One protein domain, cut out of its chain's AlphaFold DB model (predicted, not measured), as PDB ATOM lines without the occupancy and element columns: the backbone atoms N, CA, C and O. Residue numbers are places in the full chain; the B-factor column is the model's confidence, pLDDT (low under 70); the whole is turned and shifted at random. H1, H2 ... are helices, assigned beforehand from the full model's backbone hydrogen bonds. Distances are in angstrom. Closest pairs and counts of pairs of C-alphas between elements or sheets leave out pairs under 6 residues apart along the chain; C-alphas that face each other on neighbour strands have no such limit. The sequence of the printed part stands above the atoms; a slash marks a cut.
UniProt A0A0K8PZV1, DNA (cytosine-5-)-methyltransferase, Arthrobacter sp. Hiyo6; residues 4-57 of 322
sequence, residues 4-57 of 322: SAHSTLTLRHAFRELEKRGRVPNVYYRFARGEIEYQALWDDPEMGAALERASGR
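What this domain is: This is residues 4 to 57 of the 322 residues of the protein "DNA (cytosine-5-)-methyltransferase" of Arthrobacter sp. Hiyo6 (UniProt A0A0K8PZV1). The long helix H1 and the helix H4 cross near their middles as a slanted X, and two short helices, H2 and H3, pack together at one side of the crossing. The printed part has 54 residues with four named helices, H1 to H4 in order, and no named strand: all helix. It is compact, with a radius of gyration of the C-alphas of 10.1 A and spans of 27 by 27 by 16 A.

Where its parts are: H1, residues 4 to 20, begins at C-alpha 4 (24.186, 40.077, -48.055) and is 24.2 A long. H2 is residues 26 to 32, 9.8 A, and H3 residues 40 to 43, 5.3 A. H4, residues 45 to 55, is 15.3 A long and ends at C-alpha 55 (34.707, 43.118, -56.073).

How they stand to each other: H1 and H4 touch at a steep tilt of 56 degrees, opposite ways; their closest C-alphas, of Ala 14 and Ala 50, are 4.8 A apart. H2 touches H3, closest at the C-alphas of Val 27 and Leu 41, 6.2 A. H3 and H4 touch only at the corner, closest at the C-alphas of Trp 42 and Gly 48, 4.0 A. H1 and H3 are apart. In H1, H2 and H4 every O i to N i+4 pair is within hydrogen-bond range; H3 is too short for one, and its 1 O i to N i+3 pair is not within range.

The domain as a whole: The farthest C-alphas, of Glu 35 and Arg 57, are 27.5 A apart. The printed part has no cut, no link is long, and no printed residue is under 70 in pLDDT.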
ATOM      1  N   SER A   4      23.435  40.400 -49.274       88.06
ATOM      2  CA  SER A   4      24.186  40.077 -48.055       88.06
ATOM      3  C   SER A   4      25.226  38.978 -48.303       88.06
ATOM      4  O   SER A   4      26.360  39.091 -47.834       88.06
ATOM      5  N   ALA A   5      24.880  37.944 -49.079       88.25
ATOM      6  CA  ALA A   5      25.777  36.842 -49.414       88.25
ATOM      7  C   ALA A   5      26.961  37.329 -50.260       88.25
ATOM      8  O   ALA A   5      28.113  37.031 -49.945       88.25
ATOM      9  N   HIS A   6      26.686  38.148 -51.281       92.56
ATOM     10  CA  HIS A   6      27.717  38.782 -52.108       92.56
ATOM     11  C   HIS A   6      28.649  39.678 -51.277       92.56
ATOM     12  O   HIS A   6      29.870  39.533 -51.351       92.56
ATOM     13  N   SER A   7      28.088  40.513 -50.399       91.75
ATOM     14  CA  SER A   7      28.869  41.370 -49.491       91.75
ATOM     15  C   SER A   7      29.737  40.544 -48.534       91.75
ATOM     16  O   SER A   7      30.915  40.832 -48.337       91.75
ATOM     17  N   THR A   8      29.189  39.452 -47.993       93.81
ATOM     18  CA  THR A   8      29.909  38.534 -47.098       93.81
ATOM     19  C   THR A   8      31.085  37.863 -47.802       93.81
ATOM     20  O   THR A   8      32.173  37.765 -47.232       93.81
ATOM     21  N   LEU A   9      30.892  37.388 -49.035       95.00
ATOM     22  CA  LEU A   9      31.959  36.765 -49.820       95.00
ATOM     23  C   LEU A   9      33.044  37.775 -50.202       95.00
ATOM     24  O   LEU A   9      34.226  37.456 -50.079       95.00
ATOM     25  N   THR A  10      32.653  38.995 -50.573       96.19
ATOM     26  CA  THR A  10      33.575  40.100 -50.880       96.19
ATOM     27  C   THR A  10      34.438  40.439 -49.664       96.19
ATOM     28  O   THR A  10      35.667  40.426 -49.749       96.19
ATOM     29  N   LEU A  11      33.818  40.614 -48.492       96.69
ATOM     30  CA  LEU A  11      34.527  40.871 -47.239       96.69
ATOM     31  C   LEU A  11      35.475  39.724 -46.855       96.69
ATOM     32  O   LEU A  11      36.617  39.964 -46.467       96.69
ATOM     33  N   ARG A  12      35.029  38.467 -46.982       95.88
ATOM     34  CA  ARG A  12      35.868  37.284 -46.708       95.88
ATOM     35  C   ARG A  12      37.057  37.192 -47.656       95.88
ATOM     36  O   ARG A  12      38.134  36.780 -47.226       95.88
ATOM     37  N   HIS A  13      36.872  37.544 -48.926       96.44
ATOM     38  CA  HIS A  13      37.955  37.575 -49.901       96.44
ATOM     39  C   HIS A  13      38.989  38.643 -49.528       96.44
ATOM     40  O   HIS A  13      40.168  38.312 -49.405       96.44
ATOM     41  N   ALA A  14      38.545  39.874 -49.251       97.06
ATOM     42  CA  ALA A  14      39.412  40.968 -48.814       97.06
ATOM     43  C   ALA A  14      40.190  40.610 -47.535       97.06
ATOM     44  O   ALA A  14      41.411  40.749 -47.494       97.06
ATOM     45  N   PHE A  15      39.511  40.053 -46.524       96.19
ATOM     46  CA  PHE A  15      40.149  39.593 -45.287       96.19
ATOM     47  C   PHE A  15      41.246  38.555 -45.553       96.19
ATOM     48  O   PHE A  15      42.366  38.716 -45.080       96.19
ATOM     49  N   ARG A  16      40.951  37.504 -46.332       95.31
ATOM     50  CA  ARG A  16      41.926  36.440 -46.641       95.31
ATOM     51  C   ARG A  16      43.114  36.962 -47.434       95.31
ATOM     52  O   ARG A  16      44.224  36.461 -47.274       95.31
ATOM     53  N   GLU A  17      42.886  37.929 -48.314       95.19
ATOM     54  CA  GLU A  17      43.957  38.573 -49.065       95.19
ATOM     55  C   GLU A  17      44.921  39.312 -48.128       95.19
ATOM     56  O   GLU A  17      46.133  39.128 -48.219       95.19
ATOM     57  N   LEU A  18      44.381  40.100 -47.197       95.56
ATOM     58  CA  LEU A  18      45.147  40.863 -46.213       95.56
ATOM     59  C   LEU A  18      45.836  39.950 -45.184       95.56
ATOM     60  O   LEU A  18      47.020  40.115 -44.896       95.56
ATOM     61  N   GLU A  19      45.151  38.905 -44.712       93.94
ATOM     62  CA  GLU A  19      45.734  37.892 -43.824       93.94
ATOM     63  C   GLU A  19      46.949  37.212 -44.473       93.94
ATOM     64  O   GLU A  19      47.991  37.084 -43.833       93.94
ATOM     65  N   LYS A  20      46.870  36.853 -45.763       93.56
ATOM     66  CA  LYS A  20      48.004  36.282 -46.516       93.56
ATOM     67  C   LYS A  20      49.182  37.246 -46.663       93.56
ATOM     68  O   LYS A  20      50.317  36.793 -46.775       93.56
ATOM     69  N   ARG A  21      48.929  38.556 -46.661       92.19
ATOM     70  CA  ARG A  21      49.969  39.601 -46.641       92.19
ATOM     71  C   ARG A  21      50.545  39.833 -45.237       92.19
ATOM     72  O   ARG A  21      51.457  40.637 -45.082       92.19
ATOM     73  N   GLY A  22      50.033  39.129 -44.228       90.62
ATOM     74  CA  GLY A  22      50.530  39.140 -42.856       90.62
ATOM     75  C   GLY A  22      49.865  40.169 -41.942       90.62
ATOM     76  O   GLY A  22      50.190  40.211 -40.755       90.62
ATOM     77  N   ARG A  23      48.930  40.990 -42.439       90.88
ATOM     78  CA  ARG A  23      48.275  42.026 -41.629       90.88
ATOM     79  C   ARG A  23      46.862  42.317 -42.114       90.88
ATOM     80  O   ARG A  23      46.648  42.588 -43.285       90.88
ATOM     81  N   VAL A  24      45.920  42.348 -41.174       94.44
ATOM     82  CA  VAL A  24      44.558  42.852 -41.390       94.44
ATOM     83  C   VAL A  24      44.409  44.179 -40.627       94.44
ATOM     84  O   VAL A  24      44.719  44.211 -39.430       94.44
ATOM     85  N   PRO A  25      43.972  45.276 -41.274       95.00
ATOM     86  CA  PRO A  25      43.749  46.570 -40.631       95.00
ATOM     87  C   PRO A  25      42.778  46.500 -39.450       95.00
ATOM     88  O   PRO A  25      41.803  45.747 -39.464       95.00
ATOM     89  N   ASN A  26      42.984  47.355 -38.442       94.12
ATOM     90  CA  ASN A  26      42.104  47.403 -37.267       94.12
ATOM     91  C   ASN A  26      40.652  47.769 -37.629       94.12
ATOM     92  O   ASN A  26      39.739  47.384 -36.908       94.12
ATOM     93  N   VAL A  27      40.418  48.466 -38.751       95.75
ATOM     94  CA  VAL A  27      39.063  48.822 -39.210       95.75
ATOM     95  C   VAL A  27      38.175  47.584 -39.394       95.75
ATOM     96  O   VAL A  27      37.014  47.610 -38.997       95.75
ATOM     97  N   TYR A  28      38.733  46.460 -39.865       95.19
ATOM     98  CA  TYR A  28      38.006  45.192 -39.971       95.19
ATOM     99  C   TYR A  28      37.515  44.714 -38.604       95.19
ATOM    100  O   TYR A  28      36.366  44.312 -38.446       95.19
ATOM    101  N   TYR A  29      38.385  44.783 -37.599       93.31
ATOM    102  CA  TYR A  29      38.071  44.327 -36.254       93.31
ATOM    103  C   TYR A  29      37.081  45.254 -35.546       93.31
ATOM    104  O   TYR A  29      36.182  44.774 -34.865       93.31
ATOM    105  N   ARG A  30      37.180  46.571 -35.763       92.25
ATOM    106  CA  ARG A  30      36.167  47.540 -35.311       92.25
ATOM    107  C   ARG A  30      34.792  47.221 -35.903       92.25
ATOM    108  O   ARG A  30      33.805  47.220 -35.177       92.25
ATOM    109  N   PHE A  31      34.738  46.887 -37.195       93.00
ATOM    110  CA  PHE A  31      33.507  46.438 -37.849       93.00
ATOM    111  C   PHE A  31      33.000  45.116 -37.262       93.00
ATOM    112  O   PHE A  31      31.824  45.005 -36.932       93.00
ATOM    113  N   ALA A  32      33.879  44.130 -37.060       88.81
ATOM    114  CA  ALA A  32      33.516  42.842 -36.468       88.81
ATOM    115  C   ALA A  32      32.953  42.978 -35.040       88.81
ATOM    116  O   ALA A  32      32.083  42.202 -34.650       88.81
ATOM    117  N   ARG A  33      33.411  43.986 -34.286       85.50
ATOM    118  CA  ARG A  33      32.889  44.352 -32.959       85.50
ATOM    119  C   ARG A  33      31.632  45.233 -33.010       85.50
ATOM    120  O   ARG A  33      31.085  45.557 -31.962       85.50
ATOM    121  N   GLY A  34      31.162  45.619 -34.198       86.06
ATOM    122  CA  GLY A  34      29.986  46.474 -34.380       86.06
ATOM    123  C   GLY A  34      30.211  47.949 -34.031       86.06
ATOM    124  O   GLY A  34      29.248  48.682 -33.840       86.06
ATOM    125  N   GLU A  35      31.464  48.404 -33.935       90.31
ATOM    126  CA  GLU A  35      31.800  49.801 -33.608       90.31
ATOM    127  C   GLU A  35      31.642  50.754 -34.797       90.31
ATOM    128  O   GLU A  35      31.617  51.972 -34.623       90.31
ATOM    129  N   ILE A  36      31.633  50.207 -36.013       93.62
ATOM    130  CA  ILE A  36      31.503  50.952 -37.263       93.62
ATOM    131  C   ILE A  36      30.607  50.186 -38.233       93.62
ATOM    132  O   ILE A  36      30.520  48.959 -38.184       93.62
ATOM    133  N   GLU A  37      30.007  50.921 -39.162       93.31
ATOM    134  CA  GLU A  37      29.209  50.363 -40.250       93.31
ATOM    135  C   GLU A  37      30.083  49.802 -41.379       93.31
ATOM    136  O   GLU A  37      31.228  50.215 -41.569       93.31
ATOM    137  N   TYR A  38      29.512  48.904 -42.191       91.25
ATOM    138  CA  TYR A  38      30.208  48.275 -43.325       91.25
ATOM    139  C   TYR A  38      30.828  49.296 -44.290       91.25
ATOM    140  O   TYR A  38      31.922  49.076 -44.805       91.25
ATOM    141  N   GLN A  39      30.161  50.435 -44.509       93.38
ATOM    142  CA  GLN A  39      30.643  51.472 -45.422       93.38
ATOM    143  C   GLN A  39      31.995  52.056 -44.988       93.38
ATOM    144  O   GLN A  39      32.836  52.322 -45.838       93.38
ATOM    145  N   ALA A  40      32.243  52.162 -43.680       95.12
ATOM    146  CA  ALA A  40      33.491  52.705 -43.145       95.12
ATOM    147  C   ALA A  40      34.715  51.811 -43.437       95.12
ATOM    148  O   ALA A  40      35.851  52.259 -43.293       95.12
ATOM    149  N   LEU A  41      34.510  50.555 -43.860       96.25
ATOM    150  CA  LEU A  41      35.596  49.691 -44.334       96.25
ATOM    151  C   LEU A  41      36.204  50.188 -45.652       96.25
ATOM    152  O   LEU A  41      37.374  49.920 -45.907       96.25
ATOM    153  N   TRP A  42      35.424  50.884 -46.483       96.31
ATOM    154  CA  TRP A  42      35.878  51.401 -47.777       96.31
ATOM    155  C   TRP A  42      36.737  52.657 -47.646       96.31
ATOM    156  O   TRP A  42      37.582  52.904 -48.503       96.31
ATOM    157  N   ASP A  43      36.546  53.417 -46.567       96.56
ATOM    158  CA  ASP A  43      37.281  54.658 -46.306       96.56
ATOM    159  C   ASP A  43      38.715  54.398 -45.809       96.56
ATOM    160  O   ASP A  43      39.577  55.275 -45.878       96.56
ATOM    161  N   ASP A  44      38.994  53.191 -45.306       96.88
ATOM    162  CA  ASP A  44      40.346  52.775 -44.938       96.88
ATOM    163  C   ASP A  44      41.151  52.411 -46.200       96.88
ATOM    164  O   ASP A  44      40.718  51.549 -46.966       96.88
ATOM    165  N   PRO A  45      42.335  53.007 -46.438       96.25
ATOM    166  CA  PRO A  45      43.069  52.806 -47.690       96.25
ATOM    167  C   PRO A  45      43.457  51.350 -47.975       96.25
ATOM    168  O   PRO A  45      43.457  50.921 -49.129       96.25
ATOM    169  N   GLU A  46      43.816  50.585 -46.943       96.00
ATOM    170  CA  GLU A  46      44.282  49.208 -47.109       96.00
ATOM    171  C   GLU A  46      43.095  48.254 -47.283       96.00
ATOM    172  O   GLU A  46      43.087  47.426 -48.203       96.00
ATOM    173  N   MET A  47      42.068  48.410 -46.445       97.38
ATOM    174  CA  MET A  47      40.848  47.614 -46.511       97.38
ATOM    175  C   MET A  47      40.032  47.923 -47.771       97.38
ATOM    176  O   MET A  47      39.636  46.996 -48.475       97.38
ATOM    177  N   GLY A  48      39.842  49.199 -48.106       97.25
ATOM    178  CA  GLY A  48      39.144  49.651 -49.308       97.25
ATOM    179  C   GLY A  48      39.808  49.137 -50.583       97.25
ATOM    180  O   GLY A  48      39.138  48.580 -51.448       97.25
ATOM    181  N   ALA A  49      41.142  49.187 -50.668       96.75
ATOM    182  CA  ALA A  49      41.856  48.621 -51.813       96.75
ATOM    183  C   ALA A  49      41.693  47.092 -51.919       96.75
ATOM    184  O   ALA A  49      41.665  46.549 -53.026       96.75
ATOM    185  N   ALA A  50      41.618  46.372 -50.794       97.38
ATOM    186  CA  ALA A  50      41.354  44.932 -50.793       97.38
ATOM    187  C   ALA A  50      39.905  44.606 -51.182       97.38
ATOM    188  O   ALA A  50      39.676  43.640 -51.909       97.38
ATOM    189  N   LEU A  51      38.939  45.417 -50.745       97.50
ATOM    190  CA  LEU A  51      37.538  45.303 -51.146       97.50
ATOM    191  C   LEU A  51      37.359  45.570 -52.643       97.50
ATOM    192  O   LEU A  51      36.668  44.802 -53.302       97.50
ATOM    193  N   GLU A  52      38.049  46.562 -53.204       96.81
ATOM    194  CA  GLU A  52      38.029  46.843 -54.644       96.81
ATOM    195  C   GLU A  52      38.520  45.635 -55.457       96.81
ATOM    196  O   GLU A  52      37.849  45.153 -56.370       96.81
ATOM    197  N   ARG A  53      39.656  45.050 -55.055       95.25
ATOM    198  CA  ARG A  53      40.178  43.824 -55.682       95.25
ATOM    199  C   ARG A  53      39.257  42.619 -55.497       95.25
ATOM    200  O   ARG A  53      39.215  41.751 -56.368       95.25
ATOM    201  N   ALA A  54      38.561  42.526 -54.365       95.94
ATOM    202  CA  ALA A  54      37.594  41.466 -54.106       95.94
ATOM    203  C   ALA A  54      36.343  41.608 -54.984       95.94
ATOM    204  O   ALA A  54      35.856  40.603 -55.499       95.94
ATOM    205  N   SER A  55      35.861  42.832 -55.209       93.50
ATOM    206  CA  SER A  55      34.707  43.118 -56.073       93.50
ATOM    207  C   SER A  55      34.934  42.671 -57.517       93.50
ATOM    208  O   SER A  55      34.006  42.180 -58.149       93.50
ATOM    209  N   GLY A  56      36.173  42.747 -58.012       92.06
ATOM    210  CA  GLY A  56      36.553  42.213 -59.326       92.06
ATOM    211  C   GLY A  56      36.649  40.682 -59.409       92.06
ATOM    212  O   GLY A  56      36.989  40.160 -60.462       92.06
ATOM    213  N   ARG A  57      36.413  39.949 -58.311       92.94
ATOM    214  CA  ARG A  57      36.493  38.473 -58.252       92.94
ATOM    215  C   ARG A  57      35.240  37.805 -57.703       92.94
ATOM    216  O   ARG A  57      35.094  36.587 -57.791       92.94
TER     217      ARG A  57